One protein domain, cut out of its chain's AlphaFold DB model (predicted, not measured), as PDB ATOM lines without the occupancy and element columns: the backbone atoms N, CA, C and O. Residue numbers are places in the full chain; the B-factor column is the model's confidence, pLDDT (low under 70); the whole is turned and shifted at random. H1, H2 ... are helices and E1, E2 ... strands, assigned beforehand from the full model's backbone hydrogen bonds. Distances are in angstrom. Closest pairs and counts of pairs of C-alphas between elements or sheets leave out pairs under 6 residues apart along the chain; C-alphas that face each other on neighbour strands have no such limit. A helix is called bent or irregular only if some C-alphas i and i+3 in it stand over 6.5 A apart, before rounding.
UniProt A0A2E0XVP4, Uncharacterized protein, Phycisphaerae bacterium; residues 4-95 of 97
ATOM      1  N   LEU A   4     -35.504  28.016 -36.302       88.44
ATOM      2  CA  LEU A   4     -35.954  26.940 -35.414       88.44
ATOM      3  C   LEU A   4     -34.792  26.070 -34.927       88.44
ATOM      4  O   LEU A   4     -34.677  25.824 -33.735       88.44
ATOM      5  N   TRP A   5     -33.879  25.685 -35.820       89.31
ATOM      6  CA  TRP A   5     -32.733  24.853 -35.452       89.31
ATOM      7  C   TRP A   5     -31.808  25.535 -34.434       89.31
ATOM      8  O   TRP A   5     -31.389  24.913 -33.459       89.31
ATOM      9  N   LYS A   6     -31.541  26.839 -34.607       88.06
ATOM     10  CA  LYS A   6     -30.742  27.623 -33.647       88.06
ATOM     11  C   LYS A   6     -31.419  27.685 -32.272       88.06
ATOM     12  O   LYS A   6     -30.742  27.557 -31.259       88.06
ATOM     13  N   VAL A   7     -32.742  27.865 -32.236       90.56
ATOM     14  CA  VAL A   7     -33.520  27.901 -30.985       90.56
ATOM     15  C   VAL A   7     -33.497  26.542 -30.284       90.56
ATOM     16  O   VAL A   7     -33.238  26.488 -29.085       90.56
ATOM     17  N   SER A   8     -33.692  25.442 -31.016       93.25
ATOM     18  CA  SER A   8     -33.611  24.095 -30.444       93.25
ATOM     19  C   SER A   8     -32.230  23.810 -29.854       93.25
ATOM     20  O   SER A   8     -32.141  23.321 -28.732       93.25
ATOM     21  N   LEU A   9     -31.151  24.166 -30.560       93.19
ATOM     22  CA  LEU A   9     -29.795  24.016 -30.029       93.19
ATOM     23  C   LEU A   9     -29.554  24.836 -28.764       93.19
ATOM     24  O   LEU A   9     -28.898  24.349 -27.844       93.19
ATOM     25  N   LEU A  10     -30.063  26.065 -28.717       93.12
ATOM     26  CA  LEU A  10     -29.956  26.918 -27.540       93.12
ATOM     27  C   LEU A  10     -30.634  26.258 -26.334       93.12
ATOM     28  O   LEU A  10     -30.015  26.136 -25.280       93.12
ATOM     29  N   LEU A  11     -31.863  25.766 -26.508       94.81
ATOM     30  CA  LEU A  11     -32.599  25.072 -25.449       94.81
ATOM     31  C   LEU A  11     -31.878  23.803 -24.987       94.81
ATOM     32  O   LEU A  11     -31.683  23.622 -23.788       94.81
ATOM     33  N   ILE A  12     -31.430  22.959 -25.921       95.50
ATOM     34  CA  ILE A  12     -30.700  21.724 -25.594       95.50
ATOM     35  C   ILE A  12     -29.420  22.048 -24.821       95.50
ATOM     36  O   ILE A  12     -29.123  21.380 -23.832       95.50
ATOM     37  N   SER A  13     -28.686  23.083 -25.233       94.00
ATOM     38  CA  SER A  13     -27.434  23.489 -24.586       94.00
ATOM     39  C   SER A  13     -27.673  23.976 -23.155       94.00
ATOM     40  O   SER A  13     -26.962  23.556 -22.245       94.00
ATOM     41  N   LEU A  14     -28.705  24.799 -22.932       94.62
ATOM     42  CA  LEU A  14     -29.074  25.296 -21.601       94.62
ATOM     43  C   LEU A  14     -29.544  24.171 -20.675       94.62
ATOM     44  O   LEU A  14     -29.061  24.059 -19.549       94.62
ATOM     45  N   VAL A  15     -30.448  23.312 -21.152       96.88
ATOM     46  CA  VAL A  15     -30.961  22.180 -20.365       96.88
ATOM     47  C   VAL A  15     -29.833  21.214 -20.018       96.88
ATOM     48  O   VAL A  15     -29.729  20.787 -18.872       96.88
ATOM     49  N   SER A  16     -28.956  20.912 -20.977       95.69
ATOM     50  CA  SER A  16     -27.817  20.022 -20.744       95.69
ATOM     51  C   SER A  16     -26.827  20.622 -19.746       95.69
ATOM     52  O   SER A  16     -26.372  19.907 -18.860       95.69
ATOM     53  N   ALA A  17     -26.532  21.925 -19.828       94.69
ATOM     54  CA  ALA A  17     -25.651  22.597 -18.871       94.69
ATOM     55  C   ALA A  17     -26.184  22.489 -17.435       94.69
ATOM     56  O   ALA A  17     -25.448  22.109 -16.525       94.69
ATOM     57  N   VAL A  18     -27.477  22.772 -17.246       94.69
ATOM     58  CA  VAL A  18     -28.131  22.695 -15.933       94.69
ATOM     59  C   VAL A  18     -28.179  21.253 -15.432       94.69
ATOM     60  O   VAL A  18     -27.793  20.993 -14.296       94.69
ATOM     61  N   ALA A  19     -28.603  20.305 -16.270       95.00
ATOM     62  CA  ALA A  19     -28.701  18.899 -15.888       95.00
ATOM     63  C   ALA A  19     -27.340  18.330 -15.464       95.00
ATOM     64  O   ALA A  19     -27.233  17.702 -14.414       95.00
ATOM     65  N   LEU A  20     -26.292  18.593 -16.246       94.12
ATOM     66  CA  LEU A  20     -24.939  18.149 -15.936       94.12
ATOM     67  C   LEU A  20     -24.423  18.757 -14.623       94.12
ATOM     68  O   LEU A  20     -23.900  18.022 -13.789       94.12
ATOM     69  N   ASN A  21     -24.622  20.060 -14.396       94.25
ATOM     70  CA  ASN A  21     -24.225  20.693 -13.136       94.25
ATOM     71  C   ASN A  21     -24.958  20.078 -11.934       94.25
ATOM     72  O   ASN A  21     -24.310  19.705 -10.958       94.25
ATOM     73  N   LEU A  22     -26.279  19.891 -12.022       91.00
ATOM     74  CA  LEU A  22     -27.084  19.328 -10.931       91.00
ATOM     75  C   LEU A  22     -26.762  17.860 -10.628       91.00
ATOM     76  O   LEU A  22     -26.813  17.447  -9.473       91.00
ATOM     77  N   ILE A  23     -26.456  17.058 -11.651       92.38
ATOM     78  CA  ILE A  23     -26.130  15.637 -11.477       92.38
ATOM     79  C   ILE A  23     -24.733  15.478 -10.882       92.38
ATOM     80  O   ILE A  23     -24.525  14.658  -9.987       92.38
ATOM     81  N   PHE A  24     -23.767  16.230 -11.407       92.38
ATOM     82  CA  PHE A  24     -22.359  15.981 -11.137       92.38
ATOM     83  C   PHE A  24     -21.757  16.884 -10.073       92.38
ATOM     84  O   PHE A  24     -20.645  16.584  -9.659       92.38
ATOM     85  N   THR A  25     -22.448  17.915  -9.581       89.75
ATOM     86  CA  THR A  25     -21.946  18.779  -8.497       89.75
ATOM     87  C   THR A  25     -22.921  18.877  -7.332       89.75
ATOM     88  O   THR A  25     -24.118  18.624  -7.470       89.75
ATOM     89  N   ARG A  26     -22.406  19.265  -6.166       87.06
ATOM     90  CA  ARG A  26     -23.206  19.695  -5.019       87.06
ATOM     91  C   ARG A  26     -22.839  21.114  -4.627       87.06
ATOM     92  O   ARG A  26     -21.668  21.463  -4.602       87.06
ATOM     93  N   TRP A  27     -23.849  21.897  -4.285       84.44
ATOM     94  CA  TRP A  27     -23.695  23.243  -3.746       84.44
ATOM     95  C   TRP A  27     -23.999  23.204  -2.254       84.44
ATOM     96  O   TRP A  27     -24.983  22.575  -1.857       84.44
ATOM     97  N   GLY A  28     -23.187  23.857  -1.431       78.06
ATOM     98  CA  GLY A  28     -23.446  23.940   0.007       78.06
ATOM     99  C   GLY A  28     -22.179  24.125   0.822       78.06
ATOM    100  O   GLY A  28     -21.216  24.699   0.324       78.06
ATOM    101  N   THR A  29     -22.208  23.634   2.055       67.25
ATOM    102  CA  THR A  29     -21.059  23.517   2.955       67.25
ATOM    103  C   THR A  29     -20.718  22.036   3.099       67.25
ATOM    104  O   THR A  29     -21.586  21.211   3.396       67.25
ATOM    105  N   MET A  30     -19.484  21.651   2.775       63.97
ATOM    106  CA  MET A  30     -19.036  20.255   2.820       63.97
ATOM    107  C   MET A  30     -17.556  20.145   3.182       63.97
ATOM    108  O   MET A  30     -16.814  21.121   3.123       63.97
ATOM    109  N   SER A  31     -17.144  18.919   3.536       62.91
ATOM    110  CA  SER A  31     -15.752  18.570   3.832       62.91
ATOM    111  C   SER A  31     -14.806  19.027   2.707       62.91
ATOM    112  O   SER A  31     -15.108  18.768   1.531       62.91
ATOM    113  N   PRO A  32     -13.656  19.644   3.039       65.19
ATOM    114  CA  PRO A  32     -12.709  20.197   2.065       65.19
ATOM    115  C   PRO A  32     -12.176  19.160   1.063       65.19
ATOM    116  O   PRO A  32     -11.834  19.513  -0.063       65.19
ATOM    117  N   ASP A  33     -12.190  17.871   1.411       65.75
ATOM    118  CA  ASP A  33     -11.691  16.782   0.556       65.75
ATOM    119  C   ASP A  33     -12.468  16.608  -0.765       65.75
ATOM    120  O   ASP A  33     -11.998  15.937  -1.685       65.75
ATOM    121  N   LEU A  34     -13.665  17.195  -0.876       71.62
ATOM    122  CA  LEU A  34     -14.516  17.136  -2.070       71.62
ATOM    123  C   LEU A  34     -14.661  18.489  -2.772       71.62
ATOM    124  O   LEU A  34     -15.460  18.600  -3.707       71.62
ATOM    125  N   ALA A  35     -13.947  19.520  -2.320       77.06
ATOM    126  CA  ALA A  35     -14.072  20.864  -2.862       77.06
ATOM    127  C   ALA A  35     -13.544  20.918  -4.304       77.06
ATOM    128  O   ALA A  35     -12.390  20.596  -4.583       77.06
ATOM    129  N   LEU A  36     -14.401  21.338  -5.234       79.56
ATOM    130  CA  LEU A  36     -13.989  21.681  -6.598       79.56
ATOM    131  C   LEU A  36     -13.663  23.166  -6.691       79.56
ATOM    132  O   LEU A  36     -12.690  23.563  -7.328       79.56
ATOM    133  N   LEU A  37     -14.514  23.980  -6.071       79.31
ATOM    134  CA  LEU A  37     -14.360  25.419  -5.975       79.31
ATOM    135  C   LEU A  37     -15.011  25.867  -4.669       79.31
ATOM    136  O   LEU A  37     -16.232  25.989  -4.600       79.31
ATOM    137  N   SER A  38     -14.205  26.071  -3.632       75.56
ATOM    138  CA  SER A  38     -14.648  26.636  -2.362       75.56
ATOM    139  C   SER A  38     -14.171  28.073  -2.219       75.56
ATOM    140  O   SER A  38     -13.130  28.473  -2.747       75.56
ATOM    141  N   PHE A  39     -14.962  28.876  -1.523       71.25
ATOM    142  CA  PHE A  39     -14.563  30.200  -1.087       71.25
ATOM    143  C   PHE A  39     -14.845  30.315   0.402       71.25
ATOM    144  O   PHE A  39     -15.917  29.966   0.894       71.25
ATOM    145  N   ARG A  40     -13.855  30.822   1.131       65.06
ATOM    146  CA  ARG A  40     -14.029  31.169   2.534       65.06
ATOM    147  C   ARG A  40     -14.656  32.549   2.586       65.06
ATOM    148  O   ARG A  40     -14.085  33.514   2.077       65.06
ATOM    149  N   TRP A  41     -15.858  32.630   3.139       60.84
ATOM    150  CA  TRP A  41     -16.540  33.903   3.278       60.84
ATOM    151  C   TRP A  41     -15.984  34.633   4.507       60.84
ATOM    152  O   TRP A  41     -16.327  34.329   5.646       60.84
ATOM    153  N   ASP A  42     -15.126  35.624   4.272       57.53
ATOM    154  CA  ASP A  42     -14.314  36.298   5.303       57.53
ATOM    155  C   ASP A  42     -15.122  37.098   6.353       57.53
ATOM    156  O   ASP A  42     -14.577  37.582   7.339       57.53
ATOM    157  N   TRP A  43     -16.447  37.220   6.200       57.25
ATOM    158  CA  TRP A  43     -17.307  37.810   7.238       57.25
ATOM    159  C   TRP A  43     -17.321  36.997   8.543       57.25
ATOM    160  O   TRP A  43     -17.492  37.578   9.617       57.25
ATOM    161  N   GLU A  44     -17.083  35.683   8.475       51.38
ATOM    162  CA  GLU A  44     -17.037  34.799   9.648       51.38
ATOM    163  C   GLU A  44     -15.771  34.998  10.492       51.38
ATOM    164  O   GLU A  44     -15.810  34.782  11.706       51.38
ATOM    165  N   MET A  45     -14.687  35.536   9.909       49.78
ATOM    166  CA  MET A  45     -13.506  35.958  10.677       49.78
ATOM    167  C   MET A  45     -13.846  37.051  11.701       49.78
ATOM    168  O   MET A  45     -13.208  37.130  12.749       49.78
ATOM    169  N   THR A  46     -14.880  37.860  11.448       52.81
ATOM    170  CA  THR A  46     -15.324  38.929  12.360       52.81
ATOM    171  C   THR A  46     -16.107  38.421  13.575       52.81
ATOM    172  O   THR A  46     -16.226  39.152  14.557       52.81
ATOM    173  N   LEU A  47     -16.649  37.198  13.534       58.47
ATOM    174  CA  LEU A  47     -17.533  36.652  14.578       58.47
ATOM    175  C   LEU A  47     -16.898  35.545  15.432       58.47
ATOM    176  O   LEU A  47     -17.534  35.069  16.369       58.47
ATOM    177  N   GLY A  48     -15.652  35.147  15.158       50.72
ATOM    178  CA  GLY A  48     -14.922  34.185  15.995       50.72
ATOM    179  C   GLY A  48     -15.512  32.768  16.006       50.72
ATOM    180  O   GLY A  48     -15.191  31.984  16.898       50.72
ATOM    181  N   ILE A  49     -16.358  32.426  15.029       52.50
ATOM    182  CA  ILE A  49     -16.868  31.064  14.841       52.50
ATOM    183  C   ILE A  49     -15.760  30.278  14.134       52.50
ATOM    184  O   ILE A  49     -15.544  30.395  12.933       52.50
ATOM    185  N   SER A  50     -14.986  29.544  14.931       51.62
ATOM    186  CA  SER A  50     -13.768  28.823  14.538       51.62
ATOM    187  C   SER A  50     -14.032  27.456  13.881       51.62
ATOM    188  O   SER A  50     -13.186  26.573  13.974       51.62
ATOM    189  N   ASP A  51     -15.156  27.285  13.196       53.12
ATOM    190  CA  ASP A  51     -15.413  26.127  12.334       53.12
ATOM    191  C   ASP A  51     -15.815  26.678  10.968       53.12
ATOM    192  O   ASP A  51     -16.980  26.951  10.696       53.12
ATOM    193  N   ALA A  52     -14.800  26.979  10.156       55.84
ATOM    194  CA  ALA A  52     -14.961  27.586   8.842       55.84
ATOM    195  C   ALA A  52     -15.567  26.562   7.873       55.84
ATOM    196  O   ALA A  52     -14.842  25.872   7.155       55.84
ATOM    197  N   ASP A  53     -16.892  26.467   7.873       58.59
ATOM    198  CA  ASP A  53     -17.650  25.760   6.854       58.59
ATOM    199  C   ASP A  53     -17.356  26.412   5.493       58.59
ATOM    200  O   ASP A  53     -17.841  27.494   5.161       58.59
ATOM    201  N   GLU A  54     -16.510  25.771   4.687       68.19
ATOM    202  CA  GLU A  54     -16.236  26.245   3.336       68.19
ATOM    203  C   GLU A  54     -17.514  26.136   2.493       68.19
ATOM    204  O   GLU A  54     -18.057  25.047   2.295       68.19
ATOM    205  N   VAL A  55     -18.002  27.269   1.977       76.44
ATOM    206  CA  VAL A  55     -19.121  27.297   1.030       76.44
ATOM    207  C   VAL A  55     -18.556  27.155  -0.374       76.44
ATOM    208  O   VAL A  55     -17.597  27.832  -0.756       76.44
ATOM    209  N   GLY A  56     -19.142  26.274  -1.174       83.00
ATOM    210  CA  GLY A  56     -18.586  26.003  -2.488       83.00
ATOM    211  C   GLY A  56     -19.382  25.053  -3.360       83.00
ATOM    212  O   GLY A  56     -20.501  24.629  -3.051       83.00
ATOM    213  N   ILE A  57     -18.748  24.733  -4.481       85.50
ATOM    214  CA  ILE A  57     -19.130  23.668  -5.391       85.50
ATOM    215  C   ILE A  57     -18.243  22.471  -5.072       85.50
ATOM    216  O   ILE A  57     -17.014  22.545  -5.129       85.50
ATOM    217  N   PHE A  58     -18.887  21.359  -4.762       88.50
ATOM    218  CA  PHE A  58     -18.259  20.115  -4.361       88.50
ATOM    219  C   PHE A  58     -18.551  19.021  -5.369       88.50
ATOM    220  O   PHE A  58     -19.535  19.071  -6.122       88.50
ATOM    221  N   ALA A  59     -17.705  17.999  -5.349       87.50
ATOM    222  CA  ALA A  59     -17.929  16.821  -6.148       87.50
ATOM    223  C   ALA A  59     -19.210  16.097  -5.716       87.50
ATOM    224  O   ALA A  59     -19.532  16.012  -4.527       87.50
ATOM    225  N   ALA A  60     -19.956  15.542  -6.675       87.50
ATOM    226  CA  ALA A  60     -21.068  14.667  -6.327       87.50
ATOM    227  C   ALA A  60     -20.558  13.456  -5.512       87.50
ATOM    228  O   ALA A  60     -19.511  12.903  -5.854       87.50
ATOM    229  N   PRO A  61     -21.282  12.974  -4.479       84.44
ATOM    230  CA  PRO A  61     -20.754  11.959  -3.560       84.44
ATOM    231  C   PRO A  61     -20.377  10.644  -4.241       84.44
ATOM    232  O   PRO A  61     -19.405   9.998  -3.868       84.44
ATOM    233  N   PHE A  62     -21.123  10.256  -5.279       86.94
ATOM    234  CA  PHE A  62     -20.828   9.053  -6.057       86.94
ATOM    235  C   PHE A  62     -19.566   9.199  -6.928       86.94
ATOM    236  O   PHE A  62     -19.041   8.196  -7.398       86.94
ATOM    237  N   LEU A  63     -19.052  10.420  -7.110       86.56
ATOM    238  CA  LEU A  63     -17.780  10.739  -7.767       86.56
ATOM    239  C   LEU A  63     -16.705  11.222  -6.785       86.56
ATOM    240  O   LEU A  63     -15.693  11.764  -7.218       86.56
ATOM    241  N   ALA A  64     -16.874  10.997  -5.479       83.31
ATOM    242  CA  ALA A  64     -15.894  11.401  -4.467       83.31
ATOM    243  C   ALA A  64     -14.472  10.874  -4.744       83.31
ATOM    244  O   ALA A  64     -13.487  11.545  -4.472       83.31
ATOM    245  N   HIS A  65     -14.364   9.686  -5.344       84.31
ATOM    246  CA  HIS A  65     -13.098   9.047  -5.708       84.31
ATOM    247  C   HIS A  65     -12.507   9.555  -7.040       84.31
ATOM    248  O   HIS A  65     -11.378   9.212  -7.386       84.31
ATOM    249  N   LEU A  66     -13.257  10.359  -7.803       89.00
ATOM    250  CA  LEU A  66     -12.869  10.924  -9.101       89.00
ATOM    251  C   LEU A  66     -13.327  12.396  -9.203       89.00
ATOM    252  O   LEU A  66     -14.125  12.737 -10.085       89.00
ATOM    253  N   PRO A  67     -12.822  13.299  -8.339       84.88
ATOM    254  CA  PRO A  67     -13.279  14.691  -8.286       84.88
ATOM    255  C   PRO A  67     -13.054  15.439  -9.609       84.88
ATOM    256  O   PRO A  67     -13.836  16.312  -9.974       84.88
ATOM    257  N   TRP A  68     -12.054  15.039 -10.399       88.56
ATOM    258  CA  TRP A  68     -11.800  15.594 -11.730       88.56
ATOM    259  C   TRP A  68     -12.939  15.324 -12.731       88.56
ATOM    260  O   TRP A  68     -13.216  16.174 -13.576       88.56
ATOM    261  N   VAL A  69     -13.636  14.181 -12.634       89.50
ATOM    262  CA  VAL A  69     -14.810  13.884 -13.481       89.50
ATOM    263  C   VAL A  69     -15.928  14.852 -13.138       89.50
ATOM    264  O   VAL A  69     -16.569  15.414 -14.022       89.50
ATOM    265  N   SER A  70     -16.133  15.070 -11.843       91.00
ATOM    266  CA  SER A  70     -17.132  15.999 -11.342       91.00
ATOM    267  C   SER A  70     -16.804  17.451 -11.719       91.00
ATOM    268  O   SER A  70     -17.693  18.177 -12.153       91.00
ATOM    269  N   LEU A  71     -15.529  17.847 -11.699       89.75
ATOM    270  CA  LEU A  71     -15.076  19.141 -12.218       89.75
ATOM    271  C   LEU A  71     -15.368  19.294 -13.719       89.75
ATOM    272  O   LEU A  71     -15.940  20.296 -14.149       89.75
ATOM    273  N   LEU A  72     -14.989  18.304 -14.530       93.31
ATOM    274  CA  LEU A  72     -15.162  18.367 -15.982       93.31
ATOM    275  C   LEU A  72     -16.640  18.367 -16.376       93.31
ATOM    276  O   LEU A  72     -17.095  19.275 -17.072       93.31
ATOM    277  N   LEU A  73     -17.384  17.354 -15.935       93.88
ATOM    278  CA  LEU A  73     -18.778  17.156 -16.323       93.88
ATOM    279  C   LEU A  73     -19.716  18.112 -15.594       93.88
ATOM    280  O   LEU A  73     -20.710  18.537 -16.165       93.88
ATOM    281  N   GLY A  74     -19.413  18.442 -14.344       91.19
ATOM    282  CA  GLY A  74     -20.272  19.241 -13.484       91.19
ATOM    283  C   GLY A  74     -20.006  20.742 -13.536       91.19
ATOM    284  O   GLY A  74     -20.908  21.512 -13.218       91.19
ATOM    285  N   LEU A  75     -18.824  21.188 -13.973       91.06
ATOM    286  CA  LEU A  75     -18.493  22.616 -14.042       91.06
ATOM    287  C   LEU A  75     -18.023  23.048 -15.435       91.06
ATOM    288  O   LEU A  75     -18.652  23.907 -16.051       91.06
ATOM    289  N   ILE A  76     -16.955  22.444 -15.963       94.19
ATOM    290  CA  ILE A  76     -16.305  22.925 -17.195       94.19
ATOM    291  C   ILE A  76     -17.223  22.774 -18.414       94.19
ATOM    292  O   ILE A  76     -17.451  23.747 -19.135       94.19
ATOM    293  N   ILE A  77     -17.792  21.588 -18.642       94.75
ATOM    294  CA  ILE A  77     -18.705  21.350 -19.770       94.75
ATOM    295  C   ILE A  77     -19.961  22.234 -19.671       94.75
ATOM    296  O   ILE A  77     -20.290  22.881 -20.668       94.75
ATOM    297  N   PRO A  78     -20.643  22.348 -18.513       95.06
ATOM    298  CA  PRO A  78     -21.735  23.302 -18.335       95.06
ATOM    299  C   PRO A  78     -21.367  24.743 -18.695       95.06
ATOM    300  O   PRO A  78     -22.121  25.393 -19.417       95.06
ATOM    301  N   LEU A  79     -20.196  25.236 -18.278       95.12
ATOM    302  CA  LEU A  79     -19.730  26.580 -18.634       95.12
ATOM    303  C   LEU A  79     -19.496  26.732 -20.144       95.12
ATOM    304  O   LEU A  79     -19.881  27.746 -20.730       95.12
ATOM    305  N   MET A  80     -18.926  25.719 -20.801       96.69
ATOM    306  CA  MET A  80     -18.767  25.714 -22.259       96.69
ATOM    307  C   MET A  80     -20.121  25.732 -22.983       96.69
ATOM    308  O   MET A  80     -20.293  26.477 -23.949       96.69
ATOM    309  N   LEU A  81     -21.096  24.953 -22.506       96.06
ATOM    310  CA  LEU A  81     -22.456  24.916 -23.051       96.06
ATOM    311  C   LEU A  81     -23.191  26.246 -22.850       96.06
ATOM    312  O   LEU A  81     -23.891  26.695 -23.758       96.06
ATOM    313  N   LEU A  82     -22.991  26.912 -21.709       93.75
ATOM    314  CA  LEU A  82     -23.484  28.270 -21.479       93.75
ATOM    315  C   LEU A  82     -22.843  29.268 -22.452       93.75
ATOM    316  O   LEU A  82     -23.555  30.062 -23.068       93.75
ATOM    317  N   GLY A  83     -21.526  29.197 -22.664       93.88
ATOM    318  CA  GLY A  83     -20.829  30.015 -23.662       93.88
ATOM    319  C   GLY A  83     -21.360  29.793 -25.084       93.88
ATOM    320  O   GLY A  83     -21.620  30.755 -25.814       93.88
ATOM    321  N   LEU A  84     -21.607  28.536 -25.462       93.75
ATOM    322  CA  LEU A  84     -22.225  28.178 -26.740       93.75
ATOM    323  C   LEU A  84     -23.652  28.734 -26.855       93.75
ATOM    324  O   LEU A  84     -24.001  29.311 -27.887       93.75
ATOM    325  N   ALA A  85     -24.465  28.611 -25.804       92.12
ATOM    326  CA  ALA A  85     -25.817  29.161 -25.774       92.12
ATOM    327  C   ALA A  85     -25.800  30.688 -25.953       92.12
ATOM    328  O   ALA A  85     -26.555  31.217 -26.771       92.12
ATOM    329  N   MET A  86     -24.886  31.393 -25.279       93.06
ATOM    330  CA  MET A  86     -24.704  32.840 -25.437       93.06
ATOM    331  C   MET A  86     -24.279  33.218 -26.858       93.06
ATOM    332  O   MET A  86     -24.844  34.143 -27.447       93.06
ATOM    333  N   TYR A  87     -23.346  32.474 -27.458       92.81
ATOM    334  CA  TYR A  87     -22.952  32.677 -28.852       92.81
ATOM    335  C   TYR A  87     -24.144  32.517 -29.810       92.81
ATOM    336  O   TYR A  87     -24.377  33.370 -30.674       92.81
ATOM    337  N   ILE A  88     -24.941  31.458 -29.639       91.25
ATOM    338  CA  ILE A  88     -26.135  31.207 -30.458       91.25
ATOM    339  C   ILE A  88     -27.166  32.329 -30.275       91.25
ATOM    340  O   ILE A  88     -27.726  32.797 -31.269       91.25
ATOM    341  N   LEU A  89     -27.382  32.797 -29.043       90.38
ATOM    342  CA  LEU A  89     -28.310  33.884 -28.721       90.38
ATOM    343  C   LEU A  89     -27.934  35.185 -29.444       90.38
ATOM    344  O   LEU A  89     -28.776  35.810 -30.095       90.38
ATOM    345  N   VAL A  90     -26.655  35.569 -29.391       90.44
ATOM    346  CA  VAL A  90     -26.142  36.765 -30.078       90.44
ATOM    347  C   VAL A  90     -26.316  36.636 -31.594       90.44
ATOM    348  O   VAL A  90     -26.798  37.563 -32.248       90.44
ATOM    349  N   ARG A  91     -26.006  35.463 -32.160       86.44
ATOM    350  CA  ARG A  91     -26.170  35.183 -33.598       86.44
ATOM    351  C   ARG A  91     -27.629  35.098 -34.050       86.44
ATOM    352  O   ARG A  91     -27.915  35.322 -35.227       86.44
ATOM    353  N   LEU A  92     -28.552  34.746 -33.160       85.62
ATOM    354  CA  LEU A  92     -29.995  34.793 -33.410       85.62
ATOM    355  C   LEU A  92     -30.472  36.241 -33.536       85.62
ATOM    356  O   LEU A  92     -31.176  36.551 -34.493       85.62
ATOM    357  N   LYS A  93     -30.041  37.124 -32.628       74.88
ATOM    358  CA  LYS A  93     -30.400  38.553 -32.642       74.88
ATOM    359  C   LYS A  93     -29.898  39.280 -33.895       74.88
ATOM    360  O   LYS A  93     -30.567  40.183 -34.379       74.88
ATOM    361  N   SER A  94     -28.738  38.893 -34.420       72.94
ATOM    362  CA  SER A  94     -28.114  39.552 -35.574       72.94
ATOM    363  C   SER A  94     -28.615  39.066 -36.942       72.94
ATOM    364  O   SER A  94     -28.102  39.527 -37.957       72.94
ATOM    365  N   THR A  95     -29.534  38.095 -37.007       65.25
ATOM    366  CA  THR A  95     -30.063  37.598 -38.290       65.25
ATOM    367  C   THR A  95     -31.331  38.396 -38.640       65.25
ATOM    368  O   THR A  95     -32.305  38.261 -37.897       65.25
TER     369      THR A  95
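What this domain is: This is residues 4 to 95 of the 97 residues of an uncharacterized protein of Phycisphaerae bacterium (UniProt A0A2E0XVP4). Two long helices, H1 and the bent H3, run side by side in opposite ways as a stalk, with a small three-stranded sheet at one end and the first arm of H3 across it. Beyond the sheet a loop with the short helix H2 reaches away, and residues 45 to 51 stick out. The 92 printed residues hold three named helices and three named strands, in the order H1 E1 E2 H2 E3 H3; the antiparallel sheet runs E1 E3 E2, and the class is mixed. The whole is loose, with a radius of gyration of the C-alphas of 17.1 A, and flat, spanning 56 by 32 by 14 A.

How they stand to each other: H3, residues 67 to 93, was assigned as one helix by its hydrogen bonds but is bent, C-alphas 74 and 77 being 6.8 A apart; its arms are H3a, residues 67 to 74, and H3b, residues 77 to 93. H1, residues 4 to 24, touches H3b, opposite ways at a shallow tilt of 21 degrees; the closest C-alphas, of Ala 17 and Pro 78, are 4.0 A apart. E1, residues 25 to 29, is antiparallel to E3, residues 55 to 59, with N 58 and O 26 at 2.8 A. E2, residues 35 to 39, is E3's other antiparallel neighbour, with N 57 and O 37 at 2.8 A. H3a is on the sheet at a height of 7.7 A. H2, residues 42 to 46, is not on it; 0 of its 1 O i to N i+4 pairs is within hydrogen-bond range, against 2 of 2 O i to N i+3 pairs. In H1, H3a and H3b every O i to N i+4 pair is within range.

Where its parts are: H1 begins at C-alpha 4 (-35.954, 26.940, -35.414) and is 29.9 A long. H3b is 24.5 A long and ends at C-alpha 93 (-30.400, 38.553, -32.642).

The domain as a whole: The printed part has no cut and no long link. Low confidence, under 70, covers residues 29 to 33, 40 to 54 and 95.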